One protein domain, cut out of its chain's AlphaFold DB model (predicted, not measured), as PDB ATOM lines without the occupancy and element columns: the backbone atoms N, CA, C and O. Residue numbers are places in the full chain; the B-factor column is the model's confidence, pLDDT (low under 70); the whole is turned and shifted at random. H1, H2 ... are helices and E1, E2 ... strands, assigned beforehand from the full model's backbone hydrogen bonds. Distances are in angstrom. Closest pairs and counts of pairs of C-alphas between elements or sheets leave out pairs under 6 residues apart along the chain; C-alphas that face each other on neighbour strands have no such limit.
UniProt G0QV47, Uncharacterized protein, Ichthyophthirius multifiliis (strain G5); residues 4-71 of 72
ATOM      1  N   ILE A   4      29.131 -43.765  38.179       94.00
ATOM      2  CA  ILE A   4      27.855 -43.046  38.077       94.00
ATOM      3  C   ILE A   4      26.795 -44.048  37.610       94.00
ATOM      4  O   ILE A   4      27.044 -44.810  36.674       94.00
ATOM      5  N   VAL A   5      25.649 -44.078  38.283       94.00
ATOM      6  CA  VAL A   5      24.502 -44.939  37.971       94.00
ATOM      7  C   VAL A   5      23.308 -44.056  37.634       94.00
ATOM      8  O   VAL A   5      22.996 -43.143  38.393       94.00
ATOM      9  N   PHE A   6      22.650 -44.353  36.514       94.06
ATOM     10  CA  PHE A   6      21.412 -43.714  36.073       94.06
ATOM     11  C   PHE A   6      20.259 -44.694  36.289       94.06
ATOM     12  O   PHE A   6      20.329 -45.832  35.816       94.06
ATOM     13  N   TYR A   7      19.229 -44.276  37.015       94.06
ATOM     14  CA  TYR A   7      18.061 -45.102  37.310       94.06
ATOM     15  C   TYR A   7      16.908 -44.795  36.346       94.06
ATOM     16  O   TYR A   7      16.840 -43.732  35.731       94.06
ATOM     17  N   ASN A   8      15.975 -45.741  36.215       95.56
ATOM     18  CA  ASN A   8      14.832 -45.624  35.300       95.56
ATOM     19  C   ASN A   8      13.835 -44.522  35.700       95.56
ATOM     20  O   ASN A   8      13.024 -44.111  34.876       95.56
ATOM     21  N   ASP A   9      13.877 -44.064  36.951       93.31
ATOM     22  CA  ASP A   9      13.062 -42.958  37.461       93.31
ATOM     23  C   ASP A   9      13.652 -41.572  37.134       93.31
ATOM     24  O   ASP A   9      13.071 -40.552  37.498       93.31
ATOM     25  N   GLY A  10      14.792 -41.528  36.433       89.94
ATOM     26  CA  GLY A  10      15.494 -40.302  36.060       89.94
ATOM     27  C   GLY A  10      16.488 -39.803  37.110       89.94
ATOM     28  O   GLY A  10      17.193 -38.827  36.852       89.94
ATOM     29  N   THR A  11      16.594 -40.456  38.270       91.12
ATOM     30  CA  THR A  11      17.592 -40.101  39.284       91.12
ATOM     31  C   THR A  11      18.976 -40.637  38.919       91.12
ATOM     32  O   THR A  11      19.135 -41.589  38.150       91.12
ATOM     33  N   SER A  12      20.012 -39.991  39.454       93.69
ATOM     34  CA  SER A  12      21.407 -40.356  39.212       93.69
ATOM     35  C   SER A  12      22.190 -40.355  40.518       93.69
ATOM     36  O   SER A  12      22.037 -39.448  41.333       93.69
ATOM     37  N   GLN A  13      23.059 -41.349  40.710       93.81
ATOM     38  CA  GLN A  13      23.908 -41.452  41.899       93.81
ATOM     39  C   GLN A  13      25.366 -41.718  41.541       93.81
ATOM     40  O   GLN A  13      25.679 -42.473  40.620       93.81
ATOM     41  N   PHE A  14      26.271 -41.129  42.316       94.69
ATOM     42  CA  PHE A  14      27.693 -41.428  42.284       94.69
ATOM     43  C   PHE A  14      28.040 -42.345  43.455       94.69
ATOM     44  O   PHE A  14      27.799 -42.021  44.613       94.69
ATOM     45  N   ILE A  15      28.618 -43.504  43.150       92.88
ATOM     46  CA  ILE A  15      28.962 -44.535  44.131       92.88
ATOM     47  C   ILE A  15      30.482 -44.639  44.209       92.88
ATOM     48  O   ILE A  15      31.146 -45.005  43.231       92.88
ATOM     49  N   CYS A  16      31.034 -44.343  45.384       91.31
ATOM     50  CA  CYS A  16      32.466 -44.386  45.658       91.31
ATOM     51  C   CYS A  16      32.740 -45.243  46.902       91.31
ATOM     52  O   CYS A  16      32.671 -44.773  48.042       91.31
ATOM     53  N   GLY A  17      33.045 -46.524  46.679       88.44
ATOM     54  CA  GLY A  17      33.168 -47.501  47.759       88.44
ATOM     55  C   GLY A  17      31.810 -47.760  48.411       88.44
ATOM     56  O   GLY A  17      30.876 -48.172  47.732       88.44
ATOM     57  N   GLN A  18      31.716 -47.508  49.718       86.62
ATOM     58  CA  GLN A  18      30.470 -47.615  50.489       86.62
ATOM     59  C   GLN A  18      29.644 -46.321  50.480       86.62
ATOM     60  O   GLN A  18      28.502 -46.328  50.924       86.62
ATOM     61  N   ASN A  19      30.205 -45.214  49.984       86.44
ATOM     62  CA  ASN A  19      29.527 -43.925  49.986       86.44
ATOM     63  C   ASN A  19      28.681 -43.766  48.722       86.44
ATOM     64  O   ASN A  19      29.176 -43.974  47.607       86.44
ATOM     65  N   VAL A  20      27.433 -43.350  48.916       90.38
ATOM     66  CA  VAL A  20      26.479 -43.040  47.851       90.38
ATOM     67  C   VAL A  20      26.161 -41.550  47.912       90.38
ATOM     68  O   VAL A  20      25.865 -41.010  48.977       90.38
ATOM     69  N   PHE A  21      26.270 -40.888  46.767       92.50
ATOM     70  CA  PHE A  21      26.027 -39.461  46.608       92.50
ATOM     71  C   PHE A  21      24.958 -39.246  45.545       92.50
ATOM     72  O   PHE A  21      24.982 -39.916  44.509       92.50
ATOM     73  N   ASP A  22      24.080 -38.278  45.762       92.25
ATOM     74  CA  ASP A  22      23.101 -37.878  44.761       92.25
ATOM     75  C   ASP A  22      23.761 -36.958  43.737       92.25
ATOM     76  O   ASP A  22      24.579 -36.095  44.073       92.25
ATOM     77  N   VAL A  23      23.419 -37.159  42.467       94.12
ATOM     78  CA  VAL A  23      23.913 -36.347  41.357       94.12
ATOM     79  C   VAL A  23      22.749 -35.552  40.797       94.12
ATOM     80  O   VAL A  23      21.769 -36.117  40.319       94.12
ATOM     81  N   THR A  24      22.877 -34.231  40.829       92.75
ATOM     82  CA  THR A  24      21.886 -33.306  40.273       92.75
ATOM     83  C   THR A  24      22.525 -32.434  39.206       92.75
ATOM     84  O   THR A  24      23.708 -32.095  39.301       92.75
ATOM     85  N   GLU A  25      21.755 -32.023  38.205       89.38
ATOM     86  CA  GLU A  25      22.215 -31.004  37.262       89.38
ATOM     87  C   GLU A  25      22.412 -29.670  38.000       89.38
ATOM     88  O   GLU A  25      21.579 -29.236  38.797       89.38
ATOM     89  N   GLY A  26      23.573 -29.054  37.798       87.56
ATOM     90  CA  GLY A  26      23.903 -27.747  38.348       87.56
ATOM     91  C   GLY A  26      23.460 -26.625  37.417       87.56
ATOM     92  O   GLY A  26      23.270 -26.826  36.224       87.56
ATOM     93  N   ILE A  27      23.370 -25.404  37.946       86.62
ATOM     94  CA  ILE A  27      23.098 -24.226  37.114       86.62
ATOM     95  C   ILE A  27      24.258 -24.034  36.132       86.62
ATOM     96  O   ILE A  27      25.384 -23.731  36.549       86.62
ATOM     97  N   GLN A  28      23.968 -24.182  34.840       81.06
ATOM     98  CA  GLN A  28      24.864 -23.770  33.769       81.06
ATOM     99  C   GLN A  28      24.702 -22.265  33.554       81.06
ATOM    100  O   GLN A  28      23.603 -21.760  33.326       81.06
ATOM    101  N   HIS A  29      25.798 -21.520  33.667       79.75
ATOM    102  CA  HIS A  29      25.772 -20.096  33.354       79.75
ATOM    103  C   HIS A  29      25.746 -19.916  31.833       79.75
ATOM    104  O   HIS A  29      26.478 -20.600  31.124       79.75
ATOM    105  N   ASN A  30      24.957 -18.957  31.335       79.81
ATOM    106  CA  ASN A  30      24.842 -18.629  29.903       79.81
ATOM    107  C   ASN A  30      26.075 -17.879  29.360       79.81
ATOM    108  O   ASN A  30      25.959 -16.891  28.636       79.81
ATOM    109  N   CYS A  31      27.270 -18.311  29.744       85.19
ATOM    110  CA  CYS A  31      28.528 -17.832  29.205       85.19
ATOM    111  C   CYS A  31      29.291 -19.005  28.597       85.19
ATOM    112  O   CYS A  31      29.216 -20.133  29.081       85.19
ATOM    113  N   LYS A  32      30.042 -18.737  27.526       86.25
ATOM    114  CA  LYS A  32      30.896 -19.751  26.912       86.25
ATOM    115  C   LYS A  32      32.003 -20.142  27.893       86.25
ATOM    116  O   LYS A  32      32.759 -19.278  28.337       86.25
ATOM    117  N   GLN A  33      32.115 -21.429  28.198       90.50
ATOM    118  CA  GLN A  33      33.109 -21.982  29.118       90.50
ATOM    119  C   GLN A  33      33.958 -23.026  28.386       90.50
ATOM    120  O   GLN A  33      33.420 -23.871  27.679       90.50
ATOM    121  N   ASN A  34      35.283 -22.973  28.542       90.88
ATOM    122  CA  ASN A  34      36.204 -23.918  27.903       90.88
ATOM    123  C   ASN A  34      37.186 -24.486  28.931       90.88
ATOM    124  O   ASN A  34      37.710 -23.748  29.765       90.88
ATOM    125  N   PHE A  35      37.484 -25.778  28.821       91.75
ATOM    126  CA  PHE A  35      38.651 -26.378  29.454       91.75
ATOM    127  C   PHE A  35      39.909 -25.979  28.690       91.75
ATOM    128  O   PHE A  35      40.009 -26.202  27.481       91.75
ATOM    129  N   VAL A  36      40.880 -25.432  29.415       92.19
ATOM    130  CA  VAL A  36      42.182 -25.040  28.876       92.19
ATOM    131  C   VAL A  36      43.299 -25.730  29.643       92.19
ATOM    132  O   VAL A  36      43.203 -25.937  30.852       92.19
ATOM    133  N   THR A  37      44.366 -26.089  28.942       90.31
ATOM    134  CA  THR A  37      45.620 -26.546  29.547       90.31
ATOM    135  C   THR A  37      46.698 -25.520  29.268       90.31
ATOM    136  O   THR A  37      46.790 -24.996  28.160       90.31
ATOM    137  N   ILE A  38      47.499 -25.237  30.290       88.12
ATOM    138  CA  ILE A  38      48.643 -24.341  30.207       88.12
ATOM    139  C   ILE A  38      49.876 -25.211  30.398       88.12
ATOM    140  O   ILE A  38      50.042 -25.816  31.457       88.12
ATOM    141  N   ASP A  39      50.708 -25.297  29.367       84.31
ATOM    142  CA  ASP A  39      52.016 -25.926  29.471       84.31
ATOM    143  C   ASP A  39      53.041 -24.872  29.892       84.31
ATOM    144  O   ASP A  39      53.310 -23.909  29.168       84.31
ATOM    145  N   THR A  40      53.575 -25.052  31.099       79.88
ATOM    146  CA  THR A  40      54.584 -24.179  31.707       79.88
ATOM    147  C   THR A  40      55.992 -24.767  31.641       79.88
ATOM    148  O   THR A  40      56.911 -24.175  32.198       79.88
ATOM    149  N   ASN A  41      56.182 -25.935  31.015       75.19
ATOM    150  CA  ASN A  41      57.492 -26.584  30.885       75.19
ATOM    151  C   ASN A  41      58.299 -26.071  29.685       75.19
ATOM    152  O   ASN A  41      59.344 -26.635  29.345       75.19
ATOM    153  N   THR A  42      57.836 -25.006  29.036       63.12
ATOM    154  CA  THR A  42      58.623 -24.295  28.039       63.12
ATOM    155  C   THR A  42      59.878 -23.738  28.735       63.12
ATOM    156  O   THR A  42      59.830 -23.275  29.876       63.12
ATOM    157  N   GLN A  43      61.051 -23.924  28.119       63.16
ATOM    158  CA  GLN A  43      62.362 -23.582  28.693       63.16
ATOM    159  C   GLN A  43      62.349 -22.191  29.354       63.16
ATOM    160  O   GLN A  43      61.696 -21.284  28.840       63.16
ATOM    161  N   LEU A  44      63.088 -22.009  30.458       56.84
ATOM    162  CA  LEU A  44      63.261 -20.710  31.134       56.84
ATOM    163  C   LEU A  44      63.474 -19.582  30.101       56.84
ATOM    164  O   LEU A  44      64.526 -19.518  29.470       56.84
ATOM    165  N   GLY A  45      62.465 -18.720  29.924       66.00
ATOM    166  CA  GLY A  45      62.477 -17.620  28.948       66.00
ATOM    167  C   GLY A  45      61.580 -17.786  27.712       66.00
ATOM    168  O   GLY A  45      61.603 -16.909  26.856       66.00
ATOM    169  N   SER A  46      60.793 -18.859  27.607       67.88
ATOM    170  CA  SER A  46      59.779 -19.021  26.554       67.88
ATOM    171  C   SER A  46      58.359 -18.848  27.095       67.88
ATOM    172  O   SER A  46      58.081 -19.168  28.250       67.88
ATOM    173  N   ASP A  47      57.468 -18.307  26.261       75.56
ATOM    174  CA  ASP A  47      56.072 -18.071  26.632       75.56
ATOM    175  C   ASP A  47      55.356 -19.396  26.944       75.56
ATOM    176  O   ASP A  47      55.626 -20.439  26.336       75.56
ATOM    177  N   ALA A  48      54.435 -19.366  27.909       79.31
ATOM    178  CA  ALA A  48      53.596 -20.516  28.228       79.31
ATOM    179  C   ALA A  48      52.659 -20.827  27.050       79.31
ATOM    180  O   ALA A  48      52.031 -19.926  26.488       79.31
ATOM    181  N   SER A  49      52.532 -22.104  26.692       83.62
ATOM    182  CA  SER A  49      51.632 -22.526  25.612       83.62
ATOM    183  C   SER A  49      50.243 -22.837  26.170       83.62
ATOM    184  O   SER A  49      50.110 -23.610  27.118       83.62
ATOM    185  N   ILE A  50      49.201 -22.233  25.588       87.31
ATOM    186  CA  ILE A  50      47.804 -22.406  26.019       87.31
ATOM    187  C   ILE A  50      47.040 -23.207  24.965       87.31
ATOM    188  O   ILE A  50      46.965 -22.808  23.803       87.31
ATOM    189  N   TYR A  51      46.420 -24.309  25.387       87.81
ATOM    190  CA  TYR A  51      45.641 -25.197  24.527       87.81
ATOM    191  C   TYR A  51      44.183 -25.246  24.984       87.81
ATOM    192  O   TYR A  51      43.897 -25.580  26.134       87.81
ATOM    193  N   ASN A  52      43.251 -24.956  24.074       89.25
ATOM    194  CA  ASN A  52      41.825 -25.189  24.299       89.25
ATOM    195  C   ASN A  52      41.518 -26.670  24.058       89.25
ATOM    196  O   ASN A  52      41.698 -27.156  22.942       89.25
ATOM    197  N   LEU A  53      41.049 -27.379  25.084       89.69
ATOM    198  CA  LEU A  53      40.752 -28.807  24.988       89.69
ATOM    199  C   LEU A  53      39.319 -29.063  24.523       89.69
ATOM    200  O   LEU A  53      39.096 -29.836  23.592       89.69
ATOM    201  N   LYS A  54      38.338 -28.455  25.204       90.81
ATOM    202  CA  LYS A  54      36.913 -28.716  24.962       90.81
ATOM    203  C   LYS A  54      36.019 -27.632  25.562       90.81
ATOM    204  O   LYS A  54      36.358 -27.046  26.589       90.81
ATOM    205  N   GLU A  55      34.863 -27.412  24.948       89.94
ATOM    206  CA  GLU A  55      33.770 -26.618  25.515       89.94
ATOM    207  C   GLU A  55      33.058 -27.377  26.649       89.94
ATOM    208  O   GLU A  55      32.939 -28.606  26.603       89.94
ATOM    209  N   ILE A  56      32.623 -26.642  27.675       88.56
ATOM    210  CA  ILE A  56      31.848 -27.156  28.810       88.56
ATOM    211  C   ILE A  56      30.373 -26.853  28.558       88.56
ATOM    212  O   ILE A  56      29.973 -25.691  28.522       88.56
ATOM    213  N   ASP A  57      29.581 -27.908  28.406       85.75
ATOM    214  CA  ASP A  57      28.157 -27.873  28.070       85.75
ATOM    215  C   ASP A  57      27.254 -28.110  29.286       85.75
ATOM    216  O   ASP A  57      26.251 -27.416  29.458       85.75
ATOM    217  N   THR A  58      27.619 -29.057  30.147       87.50
ATOM    218  CA  THR A  58      26.793 -29.474  31.284       87.50
ATOM    219  C   THR A  58      27.581 -29.468  32.586       87.50
ATOM    220  O   THR A  58      28.737 -29.898  32.655       87.50
ATOM    221  N   LYS A  59      26.921 -29.023  33.658       90.19
ATOM    222  CA  LYS A  59      27.446 -29.050  35.021       90.19
ATOM    223  C   LYS A  59      26.643 -30.028  35.866       90.19
ATOM    224  O   LYS A  59      25.422 -29.959  35.905       90.19
ATOM    225  N   PHE A  60      27.340 -30.866  36.622       91.19
ATOM    226  CA  PHE A  60      26.741 -31.728  37.638       91.19
ATOM    227  C   PHE A  60      27.216 -31.321  39.032       91.19
ATOM    228  O   PHE A  60      28.345 -30.855  39.207       91.19
ATOM    229  N   VAL A  61      26.352 -31.500  40.026       93.44
ATOM    230  CA  VAL A  61      26.643 -31.312  41.448       93.44
ATOM    231  C   VAL A  61      26.475 -32.659  42.137       93.44
ATOM    232  O   VAL A  61      25.448 -33.314  41.978       93.44
ATOM    233  N   ILE A  62      27.501 -33.072  42.878       92.94
ATOM    234  CA  ILE A  62      27.502 -34.310  43.657       92.94
ATOM    235  C   ILE A  62      27.284 -33.924  45.115       92.94
ATOM    236  O   ILE A  62      28.140 -33.269  45.711       92.94
ATOM    237  N   ASN A  63      26.145 -34.321  45.675       90.94
ATOM    238  CA  ASN A  63      25.759 -34.004  47.042       90.94
ATOM    239  C   ASN A  63      25.791 -35.269  47.908       90.94
ATOM    240  O   ASN A  63      25.354 -36.332  47.464       90.94
ATOM    241  N   PRO A  64      26.300 -35.197  49.148       88.31
ATOM    242  CA  PRO A  64      26.139 -36.293  50.091       88.31
ATOM    243  C   PRO A  64      24.655 -36.517  50.386       88.31
ATOM    244  O   PRO A  64      23.921 -35.554  50.612       88.31
ATOM    245  N   ASN A  65      24.230 -37.779  50.438       81.94
ATOM    246  CA  ASN A  65      22.899 -38.117  50.922       81.94
ATOM    247  C   ASN A  65      22.883 -37.959  52.453       81.94
ATOM    248  O   ASN A  65      23.312 -38.842  53.198       81.94
ATOM    249  N   ILE A  66      22.458 -36.781  52.911       78.38
ATOM    250  CA  ILE A  66      22.418 -36.409  54.331       78.38
ATOM    251  C   ILE A  66      21.530 -37.381  55.113       78.38
ATOM    252  O   ILE A  66      21.909 -37.803  56.204       78.38
ATOM    253  N   ASP A  67      20.392 -37.780  54.549       76.50
ATOM    254  CA  ASP A  67      19.453 -38.671  55.227       76.50
ATOM    255  C   ASP A  67      20.074 -40.045  55.484       76.50
ATOM    256  O   ASP A  67      19.909 -40.602  56.567       76.50
ATOM    257  N   ASP A  68      20.846 -40.575  54.536       73.38
ATOM    258  CA  ASP A  68      21.576 -41.830  54.726       73.38
ATOM    259  C   ASP A  68      22.778 -41.681  55.670       73.38
ATOM    260  O   ASP A  68      23.065 -42.599  56.438       73.38
ATOM    261  N   LEU A  69      23.450 -40.526  55.679       69.62
ATOM    262  CA  LEU A  69      24.590 -40.268  56.568       69.62
ATOM    263  C   LEU A  69      24.200 -40.130  58.047       69.62
ATOM    264  O   LEU A  69      25.024 -40.416  58.915       69.62
ATOM    265  N   TYR A  70      22.976 -39.683  58.343       77.38
ATOM    266  CA  TYR A  70      22.499 -39.459  59.715       77.38
ATOM    267  C   TYR A  70      21.445 -40.469  60.194       77.38
ATOM    268  O   TYR A  70      20.911 -40.306  61.297       77.38
ATOM    269  N   LYS A  71      21.173 -41.537  59.431       69.56
ATOM    270  CA  LYS A  71      20.401 -42.693  59.916       69.56
ATOM    271  C   LYS A  71      21.182 -43.392  61.035       69.56
ATOM    272  O   LYS A  71      22.158 -44.093  60.779       69.56
TER     273      LYS A  71
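This is residues 4 to 71 of the 72 residues of an uncharacterized protein of Ichthyophthirius multifiliis (strain G5) (UniProt G0QV47). A small, twisted four-stranded antiparallel sheet, in the order E1, E2, E3, E6, forms a head at one end, and the two-stranded antiparallel hairpin of E4 and E5 reaches away from it as a long arm. The short helix H1 sits at the end of the model away from this arm. The 68 printed residues hold six named strands and then one named helix, in the order E1 E2 E3 E4 E5 E6 H1, and the class is mostly strand. The whole is extended, with a radius of gyration of the C-alphas of 18.7 A and spans of 58 by 28 by 19 A; the arm makes the length.

In the larger sheet, E1 is residues 4 to 6, from C-alpha 4 at (27.855, -43.046, 38.077), E2 is 12 to 16, E3 is 19 to 25 with 19.6 A, and E6 is 60 to 64. E4, residues 34 to 39, measures 16.0 A and E5, residues 49 to 55, 18.3 A. H1, residues 66 to 69, ends at C-alpha 69 (24.590, -40.268, 56.568).

E1, E2 and E3 form a meander, each strand the antiparallel neighbour of the one before. N 5 and O 13 are 2.8 A apart between E1 and E2, and N 14 and O 21 are 2.8 A apart between E2 and E3. E6 is antiparallel to E3, with N 61 and O 24 at 2.8 A. H1 only grazes this sheet; it is too short for an O i to N i+4 pair, but its one O i to N i+3 pair is within range. E4 and E5 are apart from the sheet's strands; between them N 35 and O 54 are 2.8 A apart.

The C-alphas of Gly 45 and Lys 71, the two farthest apart, are 57.9 A apart. The printed part has no cut and no long link. Confidence is under 70 at residues 42 to 46, 69 and 71.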